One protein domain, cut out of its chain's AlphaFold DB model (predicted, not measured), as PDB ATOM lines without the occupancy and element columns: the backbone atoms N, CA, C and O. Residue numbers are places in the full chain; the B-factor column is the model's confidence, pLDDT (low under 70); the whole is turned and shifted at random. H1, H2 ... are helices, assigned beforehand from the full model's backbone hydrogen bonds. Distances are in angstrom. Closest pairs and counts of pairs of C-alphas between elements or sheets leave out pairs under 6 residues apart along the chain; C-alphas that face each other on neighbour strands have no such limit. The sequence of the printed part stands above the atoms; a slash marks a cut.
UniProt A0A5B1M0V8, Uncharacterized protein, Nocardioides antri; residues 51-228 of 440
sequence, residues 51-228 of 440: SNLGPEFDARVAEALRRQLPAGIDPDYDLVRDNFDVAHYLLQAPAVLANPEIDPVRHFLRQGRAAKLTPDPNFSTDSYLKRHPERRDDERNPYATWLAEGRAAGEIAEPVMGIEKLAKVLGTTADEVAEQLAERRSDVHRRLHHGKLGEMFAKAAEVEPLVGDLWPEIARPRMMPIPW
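This is residues 51 to 228 of the 440 residues of an uncharacterized protein of Nocardioides antri (UniProt A0A5B1M0V8). One long helix, H10, runs along one side of the model like a bar, with H9 set crosswise at one end and H11 and H12 turning off at the other. Beside this bar, across a gap, lies a cluster of short crossed helices, H1 to H5 in one part and H6 to H8 in the other; H13 folds back from the bar's side to H3. The printed part has 178 residues with thirteen named helices, H1 to H13 in chain order, and no named strand: the class is all helix. It is compact, with a radius of gyration of the C-alphas of 17.0 A, and flat, spanning 45 by 43 by 23 A.

H10, residues 174 to 194, is 29.9 A long, from C-alpha 174 at (159.959, 171.474, 152.016) to C-alpha 194 at (159.637, 184.704, 125.173). Before it comes H9, residues 163 to 170; after it come H11, residues 196 to 207, 16.9 A long, H12, residues 209 to 212, and H13, residues 215 to 218. H1, residues 55 to 66, is 16.5 A long and begins with C-alpha 55 at (165.500, 181.153, 114.662). The others are H2, residues 75 to 82, H3, 86 to 92, H4, 94 to 98, H5, 104 to 112, H6, 125 to 131, H7, 133 to 136, and H8, 142 to 150.

H10, with residues 174 to 178 alone, touches H9, about perpendicular at 77 degrees; their closest C-alphas, of Ala 167 and Ala 174, are 5.0 A apart. H10 and H11 touch only at the corner, Leu 192 to Gly 198, 4.0 A between C-alphas. H11, with residues 201 to 205 alone, touches H12, closest at the C-alphas of Ala 205 and Gly 212, 4.7 A. H13 and H3 only just touch, with 3 pairs of C-alphas within 8 A, the closest Leu 91 and Pro 216, 5.0 A. H3 is the hub, touching four helices, among them H1 at a steep tilt of 63 degrees, opposite ways, and H4 only at the corner, only just, with 3 pairs. H2 touches H5, the C-alphas of Arg 81 and Val 105 being 6.1 A apart, and H8, Asp 76 to Ala 144, 5.8 A. H8 touches H6, Thr 125 to Pro 142, 6.9 A; H7 is close to H6 but not clearly touching. Every O i to N i+4 pair is within hydrogen-bond range in H1, H2, H4, H5, H6, H8, H9, H10 and H11, and 2 of 3 in H3; H7, H12 and H13 are too short for such a pair.

The C-alphas farthest apart, of Glu 134 and Val 207, are 49.0 A apart. The printed part has no cut. The links from H5 to H6 and from H8 to H9 are long. Mean pLDDT of the printed part is 89.6; residue 219 and residues 224 to 227 are under 70.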
ATOM      1  N   SER A  51     161.442 182.022 119.854       91.06
ATOM      2  CA  SER A  51     162.132 182.286 121.110       91.06
ATOM      3  C   SER A  51     163.254 183.305 120.933       91.06
ATOM      4  O   SER A  51     163.780 183.543 119.845       91.06
ATOM      5  N   ASN A  52     163.670 183.902 122.045       91.88
ATOM      6  CA  ASN A  52     164.808 184.814 122.091       91.88
ATOM      7  C   ASN A  52     166.163 184.095 121.925       91.88
ATOM      8  O   ASN A  52     167.188 184.770 121.862       91.88
ATOM      9  N   LEU A  53     166.184 182.756 121.845       88.56
ATOM     10  CA  LEU A  53     167.386 181.967 121.528       88.56
ATOM     11  C   LEU A  53     167.725 182.000 120.032       88.56
ATOM     12  O   LEU A  53     168.824 181.612 119.636       88.56
ATOM     13  N   GLY A  54     166.802 182.502 119.213       90.25
ATOM     14  CA  GLY A  54     167.009 182.752 117.798       90.25
ATOM     15  C   GLY A  54     166.452 181.654 116.886       90.25
ATOM     16  O   GLY A  54     166.249 180.509 117.296       90.25
ATOM     17  N   PRO A  55     166.241 181.993 115.603       91.44
ATOM     18  CA  PRO A  55     165.500 181.153 114.662       91.44
ATOM     19  C   PRO A  55     166.199 179.826 114.345       91.44
ATOM     20  O   PRO A  55     165.537 178.824 114.082       91.44
ATOM     21  N   GLU A  56     167.533 179.789 114.380       91.12
ATOM     22  CA  GLU A  56     168.290 178.551 114.168       91.12
ATOM     23  C   GLU A  56     168.047 177.543 115.293       91.12
ATOM     24  O   GLU A  56     167.900 176.348 115.033       91.12
ATOM     25  N   PHE A  57     167.962 178.021 116.537       91.44
ATOM     26  CA  PHE A  57     167.657 177.177 117.683       91.44
ATOM     27  C   PHE A  57     166.200 176.702 117.644       91.44
ATOM     28  O   PHE A  57     165.941 175.510 117.814       91.44
ATOM     29  N   ASP A  58     165.257 177.588 117.320       93.00
ATOM     30  CA  ASP A  58     163.836 177.236 117.186       93.00
ATOM     31  C   ASP A  58     163.610 176.158 116.112       93.00
ATOM     32  O   ASP A  58     162.856 175.205 116.324       93.00
ATOM     33  N   ALA A  59     164.328 176.237 114.985       93.06
ATOM     34  CA  ALA A  59     164.293 175.208 113.947       93.06
ATOM     35  C   ALA A  59     164.814 173.849 114.450       93.06
ATOM     36  O   ALA A  59     164.272 172.800 114.085       93.06
ATOM     37  N   ARG A  60     165.838 173.849 115.317       93.31
ATOM     38  CA  ARG A  60     166.351 172.625 115.957       93.31
ATOM     39  C   ARG A  60     165.339 172.024 116.925       93.31
ATOM     40  O   ARG A  60     165.163 170.807 116.917       93.31
ATOM     41  N   VAL A  61     164.641 172.851 117.702       93.94
ATOM     42  CA  VAL A  61     163.550 172.403 118.581       93.94
ATOM     43  C   VAL A  61     162.407 171.798 117.758       93.94
ATOM     44  O   VAL A  61     161.929 170.712 118.083       93.94
ATOM     45  N   ALA A  62     162.009 172.440 116.658       94.38
ATOM     46  CA  ALA A  62     160.938 171.951 115.791       94.38
ATOM     47  C   ALA A  62     161.271 170.596 115.135       94.38
ATOM     48  O   ALA A  62     160.416 169.713 115.055       94.38
ATOM     49  N   GLU A  63     162.517 170.403 114.684       94.38
ATOM     50  CA  GLU A  63     163.001 169.105 114.188       94.38
ATOM     51  C   GLU A  63     162.996 168.041 115.291       94.38
ATOM     52  O   GLU A  63     162.515 166.933 115.064       94.38
ATOM     53  N   ALA A  64     163.470 168.376 116.494       94.19
ATOM     54  CA  ALA A  64     163.476 167.450 117.621       94.19
ATOM     55  C   ALA A  64     162.064 166.970 117.994       94.19
ATOM     56  O   ALA A  64     161.869 165.778 118.229       94.19
ATOM     57  N   LEU A  65     161.073 167.868 117.987       93.69
ATOM     58  CA  LEU A  65     159.665 167.525 118.211       93.69
ATOM     59  C   LEU A  65     159.117 166.594 117.118       93.69
ATOM     60  O   LEU A  65     158.440 165.620 117.437       93.69
ATOM     61  N   ARG A  66     159.453 166.824 115.838       91.44
ATOM     62  CA  ARG A  66     159.030 165.938 114.729       91.44
ATOM     63  C   ARG A  66     159.545 164.510 114.856       91.44
ATOM     64  O   ARG A  66     158.927 163.600 114.309       91.44
ATOM     65  N   ARG A  67     160.681 164.309 115.524       91.19
ATOM     66  CA  ARG A  67     161.296 162.984 115.687       91.19
ATOM     67  C   ARG A  67     160.786 162.200 116.883       91.19
ATOM     68  O   ARG A  67     161.197 161.049 117.046       91.19
ATOM     69  N   GLN A  68     159.930 162.796 117.707       92.81
ATOM     70  CA  GLN A  68     159.349 162.083 118.829       92.81
ATOM     71  C   GLN A  68     158.502 160.905 118.341       92.81
ATOM     72  O   GLN A  68     157.852 160.963 117.293       92.81
ATOM     73  N   LEU A  69     158.528 159.811 119.097       90.06
ATOM     74  CA  LEU A  69     157.749 158.626 118.772       90.06
ATOM     75  C   LEU A  69     156.243 158.905 118.941       90.06
ATOM     76  O   LEU A  69     155.850 159.634 119.863       90.06
ATOM     77  N   PRO A  70     155.394 158.298 118.089       89.12
ATOM     78  CA  PRO A  70     153.950 158.305 118.285       89.12
ATOM     79  C   PRO A  70     153.550 157.726 119.646       89.12
ATOM     80  O   PRO A  70     154.205 156.817 120.158       89.12
ATOM     81  N   ALA A  71     152.439 158.220 120.190       89.44
ATOM     82  CA  ALA A  71     151.894 157.730 121.450       89.44
ATOM     83  C   ALA A  71     151.453 156.257 121.377       89.44
ATOM     84  O   ALA A  71     151.002 155.782 120.331       89.44
ATOM     85  N   GLY A  72     151.541 155.554 122.507       87.81
ATOM     86  CA  GLY A  72     151.091 154.172 122.681       87.81
ATOM     87  C   GLY A  72     152.143 153.102 122.380       87.81
ATOM     88  O   GLY A  72     151.809 151.918 122.385       87.81
ATOM     89  N   ILE A  73     153.394 153.491 122.108       87.94
ATOM     90  CA  ILE A  73     154.500 152.554 121.846       87.94
ATOM     91  C   ILE A  73     155.180 152.123 123.150       87.94
ATOM     92  O   ILE A  73     155.417 150.934 123.358       87.94
ATOM     93  N   ASP A  74     155.505 153.085 124.013       91.31
ATOM     94  CA  ASP A  74     156.194 152.871 125.285       91.31
ATOM     95  C   ASP A  74     155.601 153.840 126.328       91.31
ATOM     96  O   ASP A  74     155.744 155.056 126.169       91.31
ATOM     97  N   PRO A  75     154.929 153.334 127.382       90.62
ATOM     98  CA  PRO A  75     154.312 154.176 128.406       90.62
ATOM     99  C   PRO A  75     155.291 155.118 129.118       90.62
ATOM    100  O   PRO A  75     154.913 156.237 129.461       90.62
ATOM    101  N   ASP A  76     156.544 154.699 129.325       90.38
ATOM    102  CA  ASP A  76     157.559 155.541 129.968       90.38
ATOM    103  C   ASP A  76     158.030 156.640 129.026       90.38
ATOM    104  O   ASP A  76     158.241 157.781 129.448       90.38
ATOM    105  N   TYR A  77     158.162 156.314 127.741       95.25
ATOM    106  CA  TYR A  77     158.447 157.306 126.717       95.25
ATOM    107  C   TYR A  77     157.356 158.365 126.650       95.25
ATOM    108  O   TYR A  77     157.671 159.553 126.671       95.25
ATOM    109  N   ASP A  78     156.094 157.945 126.596       95.00
ATOM    110  CA  ASP A  78     154.953 158.854 126.517       95.00
ATOM    111  C   ASP A  78     154.884 159.763 127.747       95.00
ATOM    112  O   ASP A  78     154.798 160.983 127.611       95.00
ATOM    113  N   LEU A  79     155.030 159.185 128.942       94.56
ATOM    114  CA  LEU A  79     155.007 159.933 130.195       94.56
ATOM    115  C   LEU A  79     156.121 160.984 130.262       94.56
ATOM    116  O   LEU A  79     155.875 162.130 130.652       94.56
ATOM    117  N   VAL A  80     157.342 160.603 129.872       95.69
ATOM    118  CA  VAL A  80     158.469 161.536 129.832       95.69
ATOM    119  C   VAL A  80     158.250 162.591 128.759       95.69
ATOM    120  O   VAL A  80     158.382 163.762 129.090       95.69
ATOM    121  N   ARG A  81     157.892 162.213 127.523       96.00
ATOM    122  CA  ARG A  81     157.642 163.132 126.397       96.00
ATOM    123  C   ARG A  81     156.672 164.240 126.794       96.00
ATOM    124  O   ARG A  81     156.962 165.408 126.551       96.00
ATOM    125  N   ASP A  82     155.566 163.878 127.433       94.94
ATOM    126  CA  ASP A  82     154.499 164.814 127.792       94.94
ATOM    127  C   ASP A  82     154.915 165.797 128.912       94.94
ATOM    128  O   ASP A  82     154.281 166.832 129.096       94.94
ATOM    129  N   ASN A  83     156.009 165.510 129.632       94.62
ATOM    130  CA  ASN A  83     156.592 166.367 130.673       94.62
ATOM    131  C   ASN A  83     158.037 166.801 130.331       94.62
ATOM    132  O   ASN A  83     158.811 167.124 131.234       94.62
ATOM    133  N   PHE A  84     158.439 166.762 129.058       94.38
ATOM    134  CA  PHE A  84     159.815 167.031 128.633       94.38
ATOM    135  C   PHE A  84     159.975 168.446 128.076       94.38
ATOM    136  O   PHE A  84     159.270 168.835 127.144       94.38
ATOM    137  N   ASP A  85     160.969 169.190 128.560       92.56
ATOM    138  CA  ASP A  85     161.333 170.482 127.982       92.56
ATOM    139  C   ASP A  85     162.466 170.300 126.963       92.56
ATOM    140  O   ASP A  85     163.653 170.220 127.296       92.56
ATOM    141  N   VAL A  86     162.089 170.222 125.682       93.81
ATOM    142  CA  VAL A  86     163.035 170.013 124.576       93.81
ATOM    143  C   VAL A  86     164.056 171.149 124.487       93.81
ATOM    144  O   VAL A  86     165.239 170.880 124.279       93.81
ATOM    145  N   ALA A  87     163.633 172.404 124.661       91.56
ATOM    146  CA  ALA A  87     164.526 173.553 124.548       91.56
ATOM    147  C   ALA A  87     165.574 173.537 125.669       91.56
ATOM    148  O   ALA A  87     166.778 173.588 125.399       91.56
ATOM    149  N   HIS A  88     165.137 173.366 126.919       89.81
ATOM    150  CA  HIS A  88     166.027 173.207 128.073       89.81
ATOM    151  C   HIS A  88     166.984 172.025 127.909       89.81
ATOM    152  O   HIS A  88     168.172 172.126 128.237       89.81
ATOM    153  N   TYR A  89     166.493 170.901 127.383       92.50
ATOM    154  CA  TYR A  89     167.310 169.712 127.207       92.50
ATOM    155  C   TYR A  89     168.407 169.894 126.155       92.50
ATOM    156  O   TYR A  89     169.551 169.493 126.379       92.50
ATOM    157  N   LEU A  90     168.089 170.511 125.017       92.50
ATOM    158  CA  LEU A  90     169.066 170.746 123.955       92.50
ATOM    159  C   LEU A  90     170.185 171.695 124.406       92.50
ATOM    160  O   LEU A  90     171.342 171.478 124.044       92.50
ATOM    161  N   LEU A  91     169.877 172.681 125.255       90.12
ATOM    162  CA  LEU A  91     170.867 173.630 125.781       90.12
ATOM    163  C   LEU A  91     171.931 172.976 126.677       90.12
ATOM    164  O   LEU A  91     173.059 173.455 126.731       90.12
ATOM    165  N   GLN A  92     171.622 171.857 127.339       88.00
ATOM    166  CA  GLN A  92     172.599 171.102 128.147       88.00
ATOM    167  C   GLN A  92     173.231 169.908 127.426       88.00
ATOM    168  O   GLN A  92     174.149 169.288 127.964       88.00
ATOM    169  N   ALA A  93     172.724 169.543 126.247       90.19
ATOM    170  CA  ALA A  93     173.150 168.358 125.512       90.19
ATOM    171  C   ALA A  93     173.702 168.745 124.128       90.19
ATOM    172  O   ALA A  93     173.067 168.446 123.112       90.19
ATOM    173  N   PRO A  94     174.912 169.346 124.046       88.00
ATOM    174  CA  PRO A  94     175.485 169.810 122.779       88.00
ATOM    175  C   PRO A  94     175.574 168.725 121.700       88.00
ATOM    176  O   PRO A  94     175.387 169.008 120.522       88.00
ATOM    177  N   ALA A  95     175.821 167.469 122.093       89.88
ATOM    178  CA  ALA A  95     175.870 166.338 121.165       89.88
ATOM    179  C   ALA A  95     174.510 166.050 120.500       89.88
ATOM    180  O   ALA A  95     174.472 165.658 119.335       89.88
ATOM    181  N   VAL A  96     173.408 166.269 121.225       92.44
ATOM    182  CA  VAL A  96     172.039 166.119 120.710       92.44
ATOM    183  C   VAL A  96     171.666 167.336 119.870       92.44
ATOM    184  O   VAL A  96     171.170 167.180 118.762       92.44
ATOM    185  N   LEU A  97     171.992 168.546 120.333       91.50
ATOM    186  CA  LEU A  97     171.760 169.781 119.575       91.50
ATOM    187  C   LEU A  97     172.475 169.777 118.210       91.50
ATOM    188  O   LEU A  97     171.904 170.192 117.197       91.50
ATOM    189  N   ALA A  98     173.712 169.273 118.166       91.38
ATOM    190  CA  ALA A  98     174.503 169.197 116.941       91.38
ATOM    191  C   ALA A  98     173.948 168.180 115.929       91.38
ATOM    192  O   ALA A  98     174.083 168.393 114.720       91.38
ATOM    193  N   ASN A  99     173.309 167.103 116.398       92.56
ATOM    194  CA  ASN A  99     172.805 166.034 115.546       92.56
ATOM    195  C   ASN A  99     171.264 166.034 115.490       92.56
ATOM    196  O   ASN A  99     170.625 165.486 116.389       92.56
ATOM    197  N   PRO A 100     170.661 166.556 114.403       88.88
ATOM    198  CA  PRO A 100     169.208 166.617 114.263       88.88
ATOM    199  C   PRO A 100     168.563 165.229 114.186       88.88
ATOM    200  O   PRO A 100     167.346 165.124 114.276       88.88
ATOM    201  N   GLU A 101     169.350 164.159 114.019       91.00
ATOM    202  CA  GLU A 101     168.816 162.809 113.921       91.00
ATOM    203  C   GLU A 101     168.447 162.152 115.247       91.00
ATOM    204  O   GLU A 101     167.787 161.105 115.270       91.00
ATOM    205  N   ILE A 102     168.863 162.762 116.352       93.00
ATOM    206  CA  ILE A 102     168.684 162.219 117.688       93.00
ATOM    207  C   ILE A 102     167.380 162.746 118.285       93.00
ATOM    208  O   ILE A 102     167.231 163.939 118.515       93.00
ATOM    209  N   ASP A 103     166.472 161.829 118.617       94.88
ATOM    210  CA  ASP A 103     165.328 162.110 119.488       94.88
ATOM    211  C   ASP A 103     165.812 162.395 120.932       94.88
ATOM    212  O   ASP A 103     166.382 161.489 121.565       94.88
ATOM    213  N   PRO A 104     165.587 163.612 121.474       95.88
ATOM    214  CA  PRO A 104     166.024 163.987 122.817       95.88
ATOM    215  C   PRO A 104     165.402 163.158 123.943       95.88
ATOM    216  O   PRO A 104     166.100 162.853 124.911       95.88
ATOM    217  N   VAL A 105     164.134 162.753 123.821       96.56
ATOM    218  CA  VAL A 105     163.432 161.980 124.861       96.56
ATOM    219  C   VAL A 105     164.058 160.593 124.962       96.56
ATOM    220  O   VAL A 105     164.468 160.150 126.039       96.56
ATOM    221  N   ARG A 106     164.252 159.934 123.815       94.94
ATOM    222  CA  ARG A 106     164.931 158.634 123.750       94.94
ATOM    223  C   ARG A 106     166.384 158.725 124.212       94.94
ATOM    224  O   ARG A 106     166.882 157.807 124.864       94.94
ATOM    225  N   HIS A 107     167.079 159.811 123.873       94.62
ATOM    226  CA  HIS A 107     168.435 160.051 124.360       94.62
ATOM    227  C   HIS A 107     168.463 160.189 125.890       94.62
ATOM    228  O   HIS A 107     169.279 159.538 126.545       94.62
ATOM    229  N   PHE A 108     167.547 160.963 126.472       95.12
ATOM    230  CA  PHE A 108     167.431 161.124 127.918       95.12
ATOM    231  C   PHE A 108     167.130 159.806 128.634       95.12
ATOM    232  O   PHE A 108     167.823 159.472 129.595       95.12
ATOM    233  N   LEU A 109     166.168 159.022 128.150       93.31
ATOM    234  CA  LEU A 109     165.826 157.738 128.765       93.31
ATOM    235  C   LEU A 109     167.018 156.773 128.789       93.31
ATOM    236  O   LEU A 109     167.244 156.108 129.797       93.31
ATOM    237  N   ARG A 110     167.825 156.752 127.718       90.69
ATOM    238  CA  ARG A 110     168.980 155.847 127.583       90.69
ATOM    239  C   ARG A 110     170.250 156.334 128.278       90.69
ATOM    240  O   ARG A 110     171.013 155.514 128.777       90.69
ATOM    241  N   GLN A 111     170.528 157.637 128.244       88.62
ATOM    242  CA  GLN A 111     171.825 158.203 128.650       88.62
ATOM    243  C   GLN A 111     171.712 159.305 129.705       88.62
ATOM    244  O   GLN A 111     172.694 159.607 130.383       88.62
ATOM    245  N   GLY A 112     170.530 159.897 129.879       84.75
ATOM    246  CA  GLY A 112     170.310 161.054 130.745       84.75
ATOM    247  C   GLY A 112     170.699 160.809 132.198       84.75
ATOM    248  O   GLY A 112     171.318 161.678 132.805       84.75
ATOM    249  N   ARG A 113     170.447 159.604 132.725       87.75
ATOM    250  CA  ARG A 113     170.874 159.201 134.075       87.75
ATOM    251  C   ARG A 113     172.390 159.238 134.243       87.75
ATOM    252  O   ARG A 113     172.892 159.921 135.131       87.75
ATOM    253  N   ALA A 114     173.120 158.533 133.378       87.62
ATOM    254  CA  ALA A 114     174.578 158.438 133.451       87.62
ATOM    255  C   ALA A 114     175.255 159.797 133.205       87.62
ATOM    256  O   ALA A 114     176.237 160.133 133.863       87.62
ATOM    257  N   ALA A 115     174.693 160.596 132.296       88.44
ATOM    258  CA  ALA A 115     175.169 161.938 131.977       88.44
ATOM    259  C   ALA A 115     174.651 163.028 132.937       88.44
ATOM    260  O   ALA A 115     174.999 164.193 132.762       88.44
ATOM    261  N   LYS A 116     173.831 162.671 133.941       89.69
ATOM    262  CA  LYS A 116     173.194 163.601 134.895       89.69
ATOM    263  C   LYS A 116     172.431 164.750 134.217       89.69
ATOM    264  O   LYS A 116     172.354 165.854 134.751       89.69
ATOM    265  N   LEU A 117     171.876 164.489 133.035       90.06
ATOM    266  CA  LEU A 117     171.081 165.453 132.280       90.06
ATOM    267  C   LEU A 117     169.697 165.596 132.911       90.06
ATOM    268  O   LEU A 117     169.179 164.655 133.514       90.06
ATOM    269  N   THR A 118     169.102 166.772 132.760       91.00
ATOM    270  CA  THR A 118     167.826 167.139 133.384       91.00
ATOM    271  C   THR A 118     166.734 167.369 132.329       91.00
ATOM    272  O   THR A 118     166.921 168.206 131.453       91.00
ATOM    273  N   PRO A 119     165.632 166.608 132.332       92.62
ATOM    274  CA  PRO A 119     164.630 166.635 131.261       92.62
ATOM    275  C   PRO A 119     163.817 167.936 131.228       92.62
ATOM    276  O   PRO A 119     163.343 168.327 130.167       92.62
ATOM    277  N   ASP A 120     163.707 168.624 132.362       90.75
ATOM    278  CA  ASP A 120     163.030 169.909 132.505       90.75
ATOM    279  C   ASP A 120     163.735 170.792 133.564       90.75
ATOM    280  O   ASP A 120     164.652 170.322 134.256       90.75
ATOM    281  N   PRO A 121     163.375 172.085 133.682       88.31
ATOM    282  CA  PRO A 121     163.998 172.993 134.646       88.31
ATOM    283  C   PRO A 121     163.747 172.642 136.121       88.31
ATOM    284  O   PRO A 121     164.547 173.026 136.972       88.31
ATOM    285  N   ASN A 122     162.657 171.946 136.441       89.38
ATOM    286  CA  ASN A 122     162.192 171.665 137.800       89.38
ATOM    287  C   ASN A 122     162.525 170.252 138.299       89.38
ATOM    288  O   ASN A 122     162.206 169.928 139.442       89.38
ATOM    289  N   PHE A 123     163.235 169.454 137.501       91.62
ATOM    290  CA  PHE A 123     163.772 168.160 137.907       91.62
ATOM    291  C   PHE A 123     165.289 168.097 137.722       91.62
ATOM    292  O   PHE A 123     165.821 168.401 136.656       91.62
ATOM    293  N   SER A 124     166.012 167.617 138.736       90.25
ATOM    294  CA  SER A 124     167.437 167.287 138.612       90.25
ATOM    295  C   SER A 124     167.693 165.816 138.879       90.25
ATOM    296  O   SER A 124     167.566 165.356 140.010       90.25
ATOM    297  N   THR A 125     168.165 165.094 137.861       91.56
ATOM    298  CA  THR A 125     168.526 163.677 137.990       91.56
ATOM    299  C   THR A 125     169.581 163.441 139.073       91.56
ATOM    300  O   THR A 125     169.477 162.489 139.838       91.56
ATOM    301  N   ASP A 126     170.587 164.317 139.181       90.81
ATOM    302  CA  ASP A 126     171.638 164.187 140.202       90.81
ATOM    303  C   ASP A 126     171.109 164.475 141.613       90.81
ATOM    304  O   ASP A 126     171.427 163.740 142.546       90.81
ATOM    305  N   SER A 127     170.288 165.517 141.774       90.38
ATOM    306  CA  SER A 127     169.726 165.895 143.078       90.38
ATOM    307  C   SER A 127     168.712 164.857 143.565       90.38
ATOM    308  O   SER A 127     168.763 164.438 144.719       90.38
ATOM    309  N   TYR A 128     167.849 164.368 142.675       92.50
ATOM    310  CA  TYR A 128     166.867 163.332 142.984       92.50
ATOM    311  C   TYR A 128     167.541 162.019 143.418       92.50
ATOM    312  O   TYR A 128     167.233 161.497 144.484       92.50
ATOM    313  N   LEU A 129     168.565 161.542 142.699       92.69
ATOM    314  CA  LEU A 129     169.326 160.336 143.084       92.69
ATOM    315  C   LEU A 129     170.221 160.516 144.327       92.69
ATOM    316  O   LEU A 129     170.756 159.541 144.871       92.69
ATOM    317  N   LYS A 130     170.461 161.757 144.761       91.62
ATOM    318  CA  LYS A 130     171.094 162.048 146.056       91.62
ATOM    319  C   LYS A 130     170.095 161.958 147.204       91.62
ATOM    320  O   LYS A 130     170.494 161.486 148.262       91.62
ATOM    321  N   ARG A 131     168.841 162.377 146.991       90.75
ATOM    322  CA  ARG A 131     167.744 162.220 147.962       90.75
ATOM    323  C   ARG A 131     167.268 160.777 148.084       90.75
ATOM    324  O   ARG A 131     166.968 160.342 149.185       90.75
ATOM    325  N   HIS A 132     167.281 160.056 146.967       91.38
ATOM    326  CA  HIS A 132     166.797 158.684 146.845       91.38
ATOM    327  C   HIS A 132     167.936 157.736 146.439       91.38
ATOM    328  O   HIS A 132     167.976 157.262 145.295       91.38
ATOM    329  N   PRO A 133     168.938 157.501 147.313       92.00
ATOM    330  CA  PRO A 133     170.065 156.626 147.002       92.00
ATOM    331  C   PRO A 133     169.639 155.184 146.692       92.00
ATOM    332  O   PRO A 133     170.321 154.519 145.916       92.00
ATOM    333  N   GLU A 134     168.517 154.723 147.241       90.94
ATOM    334  CA  GLU A 134     167.900 153.423 146.965       90.94
ATOM    335  C   GLU A 134     167.485 153.258 145.497       90.94
ATOM    336  O   GLU A 134     167.544 152.152 144.973       90.94
ATOM    337  N   ARG A 135     167.170 154.360 144.802       88.00
ATOM    338  CA  ARG A 135     166.752 154.373 143.388       88.00
ATOM    339  C   ARG A 135     167.927 154.442 142.405       88.00
ATOM    340  O   ARG A 135     167.754 154.620 141.194       88.00
ATOM    341  N   ARG A 136     169.172 154.363 142.894       84.81
ATOM    342  CA  ARG A 136     170.384 154.461 142.055       84.81
ATOM    343  C   ARG A 136     170.629 153.258 141.162       84.81
ATOM    344  O   ARG A 136     171.282 153.442 140.135       84.81
ATOM    345  N   ASP A 137     170.072 152.110 141.523       85.50
ATOM    346  CA  ASP A 137     170.228 150.855 140.786       85.50
ATOM    347  C   ASP A 137     168.924 150.401 140.108       85.50
ATOM    348  O   ASP A 137     168.916 149.384 139.421       85.50
ATOM    349  N   ASP A 138     167.840 151.184 140.222       86.38
ATOM    350  CA  ASP A 138     166.565 150.902 139.549       86.38
ATOM    351  C   ASP A 138     166.761 150.781 138.034       86.38
ATOM    352  O   ASP A 138     167.463 151.594 137.429       86.38
ATOM    353  N   GLU A 139     166.117 149.802 137.399       85.75
ATOM    354  CA  GLU A 139     166.166 149.641 135.938       85.75
ATOM    355  C   GLU A 139     165.433 150.783 135.214       85.75
ATOM    356  O   GLU A 139     165.857 151.230 134.146       85.75
ATOM    357  N   ARG A 140     164.351 151.286 135.821       88.62
ATOM    358  CA  ARG A 140     163.528 152.374 135.286       88.62
ATOM    359  C   ARG A 140     164.223 153.727 135.445       88.62
ATOM    360  O   ARG A 140     164.923 153.983 136.424       88.62
ATOM    361  N   ASN A 141     164.033 154.621 134.475       90.81
ATOM    362  CA  ASN A 141     164.616 155.961 134.531       90.81
ATOM    363  C   ASN A 141     164.040 156.755 135.726       90.81
ATOM    364  O   ASN A 141     162.819 156.786 135.879       90.81
ATOM    365  N   PRO A 142     164.871 157.452 136.529       92.31
ATOM    366  CA  PRO A 142     164.411 158.140 137.737       92.31
ATOM    367  C   PRO A 142     163.324 159.187 137.475       92.31
ATOM    368  O   PRO A 142     162.438 159.353 138.304       92.31
ATOM    369  N   TYR A 143     163.354 159.868 136.325       94.56
ATOM    370  CA  TYR A 143     162.315 160.840 135.988       94.56
ATOM    371  C   TYR A 143     160.984 160.167 135.654       94.56
ATOM    372  O   TYR A 143     159.943 160.623 136.109       94.56
ATOM    373  N   ALA A 144     161.013 159.054 134.914       93.56
ATOM    374  CA  ALA A 144     159.809 158.283 134.608       93.56
ATOM    375  C   ALA A 144     159.176 157.714 135.890       93.56
ATOM    376  O   ALA A 144     157.969 157.840 136.090       93.56
ATOM    377  N   THR A 145     159.996 157.168 136.793       92.56
ATOM    378  CA  THR A 145     159.545 156.685 138.107       92.56
ATOM    379  C   THR A 145     158.952 157.813 138.951       92.56
ATOM    380  O   THR A 145     157.863 157.665 139.509       92.56
ATOM    381  N   TRP A 146     159.625 158.966 139.014       94.50
ATOM    382  CA  TRP A 146     159.116 160.119 139.749       94.50
ATOM    383  C   TRP A 146     157.789 160.627 139.170       94.50
ATOM    384  O   TRP A 146     156.855 160.866 139.924       94.50
ATOM    385  N   LEU A 147     157.652 160.743 137.847       94.81
ATOM    386  CA  LEU A 147     156.394 161.166 137.224       94.81
ATOM    387  C   LEU A 147     155.241 160.190 137.491       94.81
ATOM    388  O   LEU A 147     154.111 160.632 137.689       94.81
ATOM    389  N   ALA A 148     155.517 158.885 137.483       93.00
ATOM    390  CA  ALA A 148     154.491 157.859 137.643       93.00
ATOM    391  C   ALA A 148     153.991 157.735 139.090       93.00
ATOM    392  O   ALA A 148     152.805 157.505 139.312       93.00
ATOM    393  N   GLU A 149     154.897 157.859 140.061       91.94
ATOM    394  CA  GLU A 149     154.631 157.502 141.461       91.94
ATOM    395  C   GLU A 149     155.136 158.582 142.427       91.94
ATOM    396  O   GLU A 149     154.389 159.048 143.288       91.94
ATOM    397  N   GLY A 150     156.390 159.017 142.263       90.25
ATOM    398  CA  GLY A 150     157.070 159.909 143.208       90.25
ATOM    399  C   GLY A 150     156.396 161.271 143.383       90.25
ATOM    400  O   GLY A 150     156.216 161.731 144.507       90.25
ATOM    401  N   ARG A 151     155.941 161.896 142.294       89.50
ATOM    402  CA  ARG A 151     155.260 163.198 142.309       89.50
ATOM    403  C   ARG A 151     153.975 163.136 143.134       89.50
ATOM    404  O   ARG A 151     153.721 164.036 143.924       89.50
ATOM    405  N   ALA A 152     153.181 162.076 142.974       89.50
ATOM    406  CA  ALA A 152     151.956 161.878 143.749       89.50
ATOM    407  C   ALA A 152     152.243 161.509 145.215       89.50
ATOM    408  O   ALA A 152     151.437 161.808 146.092       89.50
ATOM    409  N   ALA A 153     153.395 160.887 145.480       89.25
ATOM    410  CA  ALA A 153     153.869 160.550 146.818       89.25
ATOM    411  C   ALA A 153     154.550 161.722 147.560       89.25
ATOM    412  O   ALA A 153     154.994 161.530 148.690       89.25
ATOM    413  N   GLY A 154     154.639 162.915 146.956       87.94
ATOM    414  CA  GLY A 154     155.300 164.082 147.556       87.94
ATOM    415  C   GLY A 154     156.830 164.020 147.519       87.94
ATOM    416  O   GLY A 154     157.503 164.692 148.292       87.94
ATOM    417  N   GLU A 155     157.419 163.202 146.644       91.00
ATOM    418  CA  GLU A 155     158.872 163.167 146.495       91.00
ATOM    419  C   GLU A 155     159.392 164.446 145.842       91.00
ATOM    420  O   GLU A 155     158.934 164.870 144.772       91.00
ATOM    421  N   ILE A 156     160.429 165.021 146.447       89.38
ATOM    422  CA  ILE A 156     160.948 166.308 146.012       89.38
ATOM    423  C   ILE A 156     161.994 166.141 144.904       89.38
ATOM    424  O   ILE A 156     163.143 165.750 145.128       89.38
ATOM    425  N   ALA A 157     161.602 166.527 143.691       89.19
ATOM    426  CA  ALA A 157     162.463 166.572 142.509       89.19
ATOM    427  C   ALA A 157     163.296 167.856 142.363       89.19
ATOM    428  O   ALA A 157     164.152 167.931 141.474       89.19
ATOM    429  N   GLU A 158     163.047 168.852 143.219       88.38
ATOM    430  CA  GLU A 158     163.634 170.188 143.122       88.38
ATOM    431  C   GLU A 158     165.174 170.119 142.992       88.38
ATOM    432  O   GLU A 158     165.848 169.511 143.838       88.38
ATOM    433  N   PRO A 159     165.750 170.723 141.930       87.44
ATOM    434  CA  PRO A 159     167.188 170.775 141.700       87.44
ATOM    435  C   PRO A 159     168.043 171.252 142.872       87.44
ATOM    436  O   PRO A 159     169.148 170.732 143.063       87.44
ATOM    437  N   VAL A 160     167.570 172.225 143.645       84.88
ATOM    438  CA  VAL A 160     168.289 172.762 144.802       84.88
ATOM    439  C   VAL A 160     168.283 171.729 145.928       84.88
ATOM    440  O   VAL A 160     167.232 171.241 146.322       84.88
ATOM    441  N   MET A 161     169.461 171.389 146.456       85.88
ATOM    442  CA  MET A 161     169.611 170.497 147.615       85.88
ATOM    443  C   MET A 161     169.516 171.282 148.934       85.88
ATOM    444  O   MET A 161     169.867 172.460 148.974       85.88
ATOM    445  N   GLY A 162     169.118 170.614 150.022       86.31
ATOM    446  CA  GLY A 162     169.079 171.202 151.370       86.31
ATOM    447  C   GLY A 162     167.819 172.019 151.673       86.31
ATOM    448  O   GLY A 162     167.767 172.709 152.690       86.31
ATOM    449  N   ILE A 163     166.800 171.936 150.816       87.81
ATOM    450  CA  ILE A 163     165.491 172.587 150.985       87.81
ATOM    451  C   ILE A 163     164.820 172.236 152.313       87.81
ATOM    452  O   ILE A 163     164.108 173.058 152.864       87.81
ATOM    453  N   GLU A 164     165.090 171.056 152.865       88.56
ATOM    454  CA  GLU A 164     164.523 170.581 154.122       88.56
ATOM    455  C   GLU A 164     165.067 171.407 155.300       88.56
ATOM    456  O   GLU A 164     164.327 171.800 156.202       88.56
ATOM    457  N   LYS A 165     166.361 171.759 155.255       89.38
ATOM    458  CA  LYS A 165     166.992 172.655 156.237       89.38
ATOM    459  C   LYS A 165     166.415 174.065 156.143       89.38
ATOM    460  O   LYS A 165     166.179 174.707 157.159       89.38
ATOM    461  N   LEU A 166     166.170 174.533 154.923       87.50
ATOM    462  CA  LEU A 166     165.612 175.860 154.668       87.50
ATOM    463  C   LEU A 166     164.148 175.963 155.048       87.50
ATOM    464  O   LEU A 166     163.760 176.963 155.629       87.50
ATOM    465  N   ALA A 167     163.358 174.935 154.762       91.00
ATOM    466  CA  ALA A 167     161.975 174.834 155.193       91.00
ATOM    467  C   ALA A 167     161.881 175.007 156.712       91.00
ATOM    468  O   ALA A 167     161.108 175.832 157.196       91.00
ATOM    469  N   LYS A 168     162.784 174.345 157.452       92.25
ATOM    470  CA  LYS A 168     162.925 174.548 158.895       92.25
ATOM    471  C   LYS A 168     163.264 176.002 159.252       92.25
ATOM    472  O   LYS A 168     162.594 176.564 160.108       92.25
ATOM    473  N   VAL A 169     164.249 176.616 158.588       91.81
ATOM    474  CA  VAL A 169     164.643 178.024 158.830       91.81
ATOM    475  C   VAL A 169     163.510 179.013 158.535       91.81
ATOM    476  O   VAL A 169     163.353 180.011 159.231       91.81
ATOM    477  N   LEU A 170     162.730 178.753 157.489       90.19
ATOM    478  CA  LEU A 170     161.650 179.614 157.016       90.19
ATOM    479  C   LEU A 170     160.317 179.351 157.736       90.19
ATOM    480  O   LEU A 170     159.371 180.109 157.538       90.19
ATOM    481  N   GLY A 171     160.226 178.301 158.561       92.44
ATOM    482  CA  GLY A 171     158.991 177.921 159.252       92.44
ATOM    483  C   GLY A 171     157.886 177.431 158.308       92.44
ATOM    484  O   GLY A 171     156.714 177.716 158.535       92.44
ATOM    485  N   THR A 172     158.256 176.723 157.243       93.44
ATOM    486  CA  THR A 172     157.376 176.232 156.161       93.44
ATOM    487  C   THR A 172     157.721 174.768 155.851       93.44
ATOM    488  O   THR A 172     158.614 174.188 156.474       93.44
ATOM    489  N   THR A 173     157.021 174.135 154.913       92.88
ATOM    490  CA  THR A 173     157.323 172.766 154.471       92.88
ATOM    491  C   THR A 173     158.317 172.747 153.307       92.88
ATOM    492  O   THR A 173     158.474 173.720 152.571       92.88
ATOM    493  N   ALA A 174     159.024 171.628 153.131       90.69
ATOM    494  CA  ALA A 174     159.959 171.474 152.016       90.69
ATOM    495  C   ALA A 174     159.244 171.501 150.653       90.69
ATOM    496  O   ALA A 174     159.810 172.013 149.687       90.69
ATOM    497  N   ASP A 175     157.997 171.028 150.607       89.94
ATOM    498  CA  ASP A 175     157.147 171.052 149.415       89.94
ATOM    499  C   ASP A 175     156.772 172.483 149.024       89.94
ATOM    500  O   ASP A 175     156.952 172.863 147.870       89.94
ATOM    501  N   GLU A 176     156.357 173.316 149.987       91.06
ATOM    502  CA  GLU A 176     156.060 174.737 149.748       91.06
ATOM    503  C   GLU A 176     157.295 175.501 149.240       91.06
ATOM    504  O   GLU A 176     157.198 176.318 148.322       91.06
ATOM    505  N   VAL A 177     158.482 175.220 149.793       90.12
ATOM    506  CA  VAL A 177     159.740 175.817 149.305       90.12
ATOM    507  C   VAL A 177     160.041 175.359 147.879       90.12
ATOM    508  O   VAL A 177     160.423 176.177 147.038       90.12
ATOM    509  N   ALA A 178     159.887 174.065 147.594       89.31
ATOM    510  CA  ALA A 178     160.110 173.510 146.264       89.31
ATOM    511  C   ALA A 178     159.141 174.099 145.229       89.31
ATOM    512  O   ALA A 178     159.573 174.472 144.137       89.31
ATOM    513  N   GLU A 179     157.864 174.250 145.580       89.44
ATOM    514  CA  GLU A 179     156.838 174.861 144.733       89.44
ATOM    515  C   GLU A 179     157.187 176.318 144.403       89.44
ATOM    516  O   GLU A 179     157.272 176.676 143.227       89.44
ATOM    517  N   GLN A 180     157.523 177.136 145.404       89.69
ATOM    518  CA  GLN A 180     157.921 178.534 145.183       89.69
ATOM    519  C   GLN A 180     159.173 178.661 144.300       89.69
ATOM    520  O   GLN A 180     159.259 179.545 143.437       89.69
ATOM    521  N   LEU A 181     160.164 177.781 144.488       88.75
ATOM    522  CA  LEU A 181     161.361 177.746 143.645       88.75
ATOM    523  C   LEU A 181     161.023 177.345 142.205       88.75
ATOM    524  O   LEU A 181     161.542 177.964 141.270       88.75
ATOM    525  N   ALA A 182     160.149 176.355 142.018       88.50
ATOM    526  CA  ALA A 182     159.699 175.903 140.706       88.50
ATOM    527  C   ALA A 182     158.889 176.982 139.972       88.50
ATOM    528  O   ALA A 182     159.149 177.255 138.794       88.50
ATOM    529  N   GLU A 183     157.964 177.660 140.654       90.00
ATOM    530  CA  GLU A 183     157.202 178.787 140.106       90.00
ATOM    531  C   GLU A 183     158.132 179.908 139.644       90.00
ATOM    532  O   GLU A 183     158.045 180.395 138.510       90.00
ATOM    533  N   ARG A 184     159.077 180.296 140.506       89.81
ATOM    534  CA  ARG A 184     160.013 181.371 140.198       89.81
ATOM    535  C   ARG A 184     160.946 180.995 139.047       89.81
ATOM    536  O   ARG A 184     161.196 181.837 138.182       89.81
ATOM    537  N   ARG A 185     161.441 179.756 139.006       88.94
ATOM    538  CA  ARG A 185     162.263 179.253 137.896       88.94
ATOM    539  C   ARG A 185     161.484 179.277 136.588       88.94
ATOM    540  O   ARG A 185     162.003 179.765 135.587       88.94
ATOM    541  N   SER A 186     160.231 178.832 136.617       88.00
ATOM    542  CA  SER A 186     159.345 178.816 135.451       88.00
ATOM    543  C   SER A 186     159.041 180.233 134.941       88.00
ATOM    544  O   SER A 186     159.074 180.465 133.732       88.00
ATOM    545  N   ASP A 187     158.830 181.217 135.830       90.06
ATOM    546  CA  ASP A 187     158.695 182.633 135.439       90.06
ATOM    547  C   ASP A 187     159.952 183.159 134.738       90.06
ATOM    548  O   ASP A 187     159.864 183.757 133.661       90.06
ATOM    549  N   VAL A 188     161.127 182.932 135.334       89.56
ATOM    550  CA  VAL A 188     162.401 183.398 134.770       89.56
ATOM    551  C   VAL A 188     162.653 182.744 133.415       89.56
ATOM    552  O   VAL A 188     162.974 183.448 132.457       89.56
ATOM    553  N   HIS A 189     162.433 181.433 133.310       87.94
ATOM    554  CA  HIS A 189     162.589 180.682 132.070       87.94
ATOM    555  C   HIS A 189     161.658 181.225 130.972       87.94
ATOM    556  O   HIS A 189     162.123 181.614 129.902       87.94
ATOM    557  N   ARG A 190     160.366 181.417 131.265       89.25
ATOM    558  CA  ARG A 190     159.411 182.037 130.330       89.25
ATOM    559  C   ARG A 190     159.856 183.430 129.874       89.25
ATOM    560  O   ARG A 190     159.762 183.757 128.692       89.25
ATOM    561  N   ARG A 191     160.336 184.272 130.794       91.62
ATOM    562  CA  ARG A 191     160.777 185.646 130.488       91.62
ATOM    563  C   ARG A 191     162.055 185.689 129.654       91.62
ATOM    564  O   ARG A 191     162.221 186.629 128.876       91.62
ATOM    565  N   LEU A 192     162.936 184.708 129.819       89.75
ATOM    566  CA  LEU A 192     164.126 184.528 128.992       89.75
ATOM    567  C   LEU A 192     163.756 184.023 127.599       89.75
ATOM    568  O   LEU A 192     164.189 184.604 126.614       89.75
ATOM    569  N   HIS A 193     162.901 183.010 127.492       88.94
ATOM    570  CA  HIS A 193     162.569 182.421 126.196       88.94
ATOM    571  C   HIS A 193     161.663 183.317 125.347       88.94
ATOM    572  O   HIS A 193     161.905 183.442 124.154       88.94
ATOM    573  N   HIS A 194     160.669 183.984 125.940       90.56
ATOM    574  CA  HIS A 194     159.637 184.704 125.173       90.56
ATOM    575  C   HIS A 194     159.310 186.106 125.709       90.56
ATOM    576  O   HIS A 194     158.357 186.737 125.260       90.56
ATOM    577  N   GLY A 195     160.051 186.600 126.703       92.75
ATOM    578  CA  GLY A 195     159.768 187.882 127.345       92.75
ATOM    579  C   GLY A 195     160.820 188.956 127.091       92.75
ATOM    580  O   GLY A 195     161.851 188.741 126.454       92.75
ATOM    581  N   LYS A 196     160.581 190.125 127.699       94.88
ATOM    582  CA  LYS A 196     161.461 191.295 127.590       94.88
ATOM    583  C   LYS A 196     162.894 191.034 128.058       94.88
ATOM    584  O   LYS A 196     163.827 191.640 127.543       94.88
ATOM    585  N   LEU A 197     163.061 190.151 129.044       92.19
ATOM    586  CA  LEU A 197     164.374 189.799 129.579       92.19
ATOM    587  C   LEU A 197     165.230 189.108 128.511       92.19
ATOM    588  O   LEU A 197     166.389 189.472 128.338       92.19
ATOM    589  N   GLY A 198     164.648 188.173 127.760       92.62
ATOM    590  CA  GLY A 198     165.334 187.544 126.639       92.62
ATOM    591  C   GLY A 198     165.603 188.488 125.476       92.62
ATOM    592  O   GLY A 198     166.691 188.442 124.922       92.62
ATOM    593  N   GLU A 199     164.683 189.405 125.153       94.25
ATOM    594  CA  GLU A 199     164.944 190.429 124.126       94.25
ATOM    595  C   GLU A 199     166.162 191.293 124.480       94.25
ATOM    596  O   GLU A 199     166.973 191.631 123.620       94.25
ATOM    597  N   MET A 200     166.277 191.690 125.752       94.06
ATOM    598  CA  MET A 200     167.430 192.448 126.241       94.06
ATOM    599  C   MET A 200     168.713 191.633 126.109       94.06
ATOM    600  O   MET A 200     169.742 192.178 125.716       94.06
ATOM    601  N   PHE A 201     168.640 190.340 126.413       92.69
ATOM    602  CA  PHE A 201     169.772 189.439 126.306       92.69
ATOM    603  C   PHE A 201     170.211 189.219 124.854       92.69
ATOM    604  O   PHE A 201     171.392 189.352 124.552       92.69
ATOM    605  N   ALA A 202     169.269 188.973 123.941       92.06
ATOM    606  CA  ALA A 202     169.537 188.833 122.514       92.06
ATOM    607  C   ALA A 202     170.209 190.095 121.946       92.06
ATOM    608  O   ALA A 202     171.250 190.005 121.301       92.06
ATOM    609  N   LYS A 203     169.701 191.286 122.295       94.44
ATOM    610  CA  LYS A 203     170.332 192.564 121.921       94.44
ATOM    611  C   LYS A 203     171.728 192.740 122.513       94.44
ATOM    612  O   LYS A 203     172.597 193.316 121.870       94.44
ATOM    613  N   ALA A 204     171.954 192.279 123.741       94.25
ATOM    614  CA  ALA A 204     173.284 192.310 124.339       94.25
ATOM    615  C   ALA A 204     174.251 191.370 123.603       94.25
ATOM    616  O   ALA A 204     175.388 191.761 123.364       94.25
ATOM    617  N   ALA A 205     173.788 190.189 123.181       92.38
ATOM    618  CA  ALA A 205     174.569 189.239 122.391       92.38
ATOM    619  C   ALA A 205     174.910 189.758 120.980       92.38
ATOM    620  O   ALA A 205     175.978 189.444 120.461       92.38
ATOM    621  N   GLU A 206     174.053 190.590 120.374       92.88
ATOM    622  CA  GLU A 206     174.360 191.289 119.112       92.88
ATOM    623  C   GLU A 206     175.524 192.286 119.259       92.88
ATOM    624  O   GLU A 206     176.276 192.506 118.310       92.88
ATOM    625  N   VAL A 207     175.672 192.896 120.441       95.38
ATOM    626  CA  VAL A 207     176.735 193.873 120.733       95.38
ATOM    627  C   VAL A 207     178.017 193.186 121.210       95.38
ATOM    628  O   VAL A 207     179.105 193.544 120.763       95.38
ATOM    629  N   GLU A 208     177.896 192.213 122.114       95.50
ATOM    630  CA  GLU A 208     178.993 191.430 122.685       95.50
ATOM    631  C   GLU A 208     178.676 189.929 122.546       95.50
ATOM    632  O   GLU A 208     177.924 189.385 123.360       95.50
ATOM    633  N   PRO A 209     179.250 189.237 121.544       91.31
ATOM    634  CA  PRO A 209     178.971 187.824 121.284       91.31
ATOM    635  C   PRO A 209     179.232 186.897 122.477       91.31
ATOM    636  O   PRO A 209     178.537 185.892 122.617       91.31
ATOM    637  N   LEU A 210     180.166 187.243 123.376       92.38
ATOM    638  CA  LEU A 210     180.431 186.458 124.590       92.38
ATOM    639  C   LEU A 210     179.243 186.432 125.563       92.38
ATOM    640  O   LEU A 210     179.158 185.536 126.400       92.38
ATOM    641  N   VAL A 211     178.313 187.388 125.467       90.12
ATOM    642  CA  VAL A 211     177.044 187.313 126.200       90.12
ATOM    643  C   VAL A 211     176.216 186.145 125.670       90.12
ATOM    644  O   VAL A 211     175.680 185.385 126.466       90.12
ATOM    645  N   GLY A 212     176.172 185.933 124.351       86.75
ATOM    646  CA  GLY A 212     175.445 184.821 123.730       86.75
ATOM    647  C   GLY A 212     175.918 183.439 124.195       86.75
ATOM    648  O   GLY A 212     175.089 182.548 124.387       86.75
ATOM    649  N   ASP A 213     177.215 183.282 124.475       87.56
ATOM    650  CA  ASP A 213     177.795 182.035 125.000       87.56
ATOM    651  C   ASP A 213     177.216 181.626 126.372       87.56
ATOM    652  O   ASP A 213     177.308 180.458 126.757       87.56
ATOM    653  N   LEU A 214     176.582 182.551 127.105       86.81
ATOM    654  CA  LEU A 214     175.979 182.286 128.416       86.81
ATOM    655  C   LEU A 214     174.555 181.709 128.337       86.81
ATOM    656  O   LEU A 214     174.009 181.325 129.373       86.81
ATOM    657  N   TRP A 215     173.938 181.617 127.152       83.75
ATOM    658  CA  TRP A 215     172.578 181.078 126.995       83.75
ATOM    659  C   TRP A 215     172.365 179.701 127.654       83.75
ATOM    660  O   TRP A 215     171.382 179.553 128.387       83.75
ATOM    661  N   PRO A 216     173.268 178.709 127.487       81.12
ATOM    662  CA  PRO A 216     173.151 177.417 128.165       81.12
ATOM    663  C   PRO A 216     173.135 177.511 129.696       81.12
ATOM    664  O   PRO A 216     172.425 176.753 130.358       81.12
ATOM    665  N   GLU A 217     173.903 178.440 130.273       78.62
ATOM    666  CA  GLU A 217     173.959 178.649 131.724       78.62
ATOM    667  C   GLU A 217     172.711 179.379 132.234       78.62
ATOM    668  O   GLU A 217     172.160 179.036 133.279       78.62
ATOM    669  N   ILE A 218     172.227 180.359 131.472       74.62
ATOM    670  CA  ILE A 218     171.084 181.205 131.828       74.62
ATOM    671  C   ILE A 218     169.752 180.468 131.702       74.62
ATOM    672  O   ILE A 218     168.822 180.771 132.447       74.62
ATOM    673  N   ALA A 219     169.674 179.446 130.850       67.06
ATOM    674  CA  ALA A 219     168.538 178.528 130.801       67.06
ATOM    675  C   ALA A 219     168.321 177.759 132.121       67.06
ATOM    676  O   ALA A 219     167.229 177.243 132.362       67.06
ATOM    677  N   ARG A 220     169.333 177.733 133.003       73.44
ATOM    678  CA  ARG A 220     169.298 177.148 134.355       73.44
ATOM    679  C   ARG A 220     169.605 178.219 135.396       73.44
ATOM    680  O   ARG A 220     170.640 178.148 136.069       73.44
ATOM    681  N   PRO A 221     168.733 179.229 135.533       74.38
ATOM    682  CA  PRO A 221     169.001 180.326 136.440       74.38
ATOM    683  C   PRO A 221     169.138 179.774 137.860       74.38
ATOM    684  O   PRO A 221     168.273 179.050 138.357       74.38
ATOM    685  N   ARG A 222     170.248 180.109 138.523       76.50
ATOM    686  CA  ARG A 222     170.398 179.813 139.948       76.50
ATOM    687  C   ARG A 222     169.430 180.692 140.719       76.50
ATOM    688  O   ARG A 222     169.459 181.916 140.592       76.50
ATOM    689  N   MET A 223     168.590 180.060 141.524       76.75
ATOM    690  CA  MET A 223     167.556 180.760 142.265       76.75
ATOM    691  C   MET A 223     168.097 181.219 143.616       76.75
ATOM    692  O   MET A 223     168.488 180.416 144.456       76.75
ATOM    693  N   MET A 224     168.125 182.535 143.823       69.06
ATOM    694  CA  MET A 224     168.333 183.109 145.152       69.06
ATOM    695  C   MET A 224     167.085 182.854 146.021       69.06
ATOM    696  O   MET A 224     165.983 182.838 145.472       69.06
ATOM    697  N   PRO A 225     167.223 182.681 147.349       64.56
ATOM    698  CA  PRO A 225     168.441 182.873 148.143       64.56
ATOM    699  C   PRO A 225     169.393 181.667 148.180       64.56
ATOM    700  O   PRO A 225     170.448 181.769 148.800       64.56
ATOM    701  N   ILE A 226     169.065 180.546 147.523       68.00
ATOM    702  CA  ILE A 226     169.793 179.274 147.680       68.00
ATOM    703  C   ILE A 226     170.388 178.827 146.343       68.00
ATOM    704  O   ILE A 226     169.971 177.829 145.751       68.00
ATOM    705  N   PRO A 227     171.411 179.533 145.843       64.88
ATOM    706  CA  PRO A 227     172.078 179.101 144.627       64.88
ATOM    707  C   PRO A 227     172.841 177.780 144.831       64.88
ATOM    708  O   PRO A 227     173.201 177.139 143.844       64.88
ATOM    709  N   TRP A 228     173.104 177.378 146.086       74.38
ATOM    710  CA  TRP A 228     173.978 176.260 146.437       74.38
ATOM    711  C   TRP A 228     173.546 175.543 147.721       74.38
ATOM    712  O   TRP A 228     173.207 176.201 148.703       74.38
TER     713      TRP A 228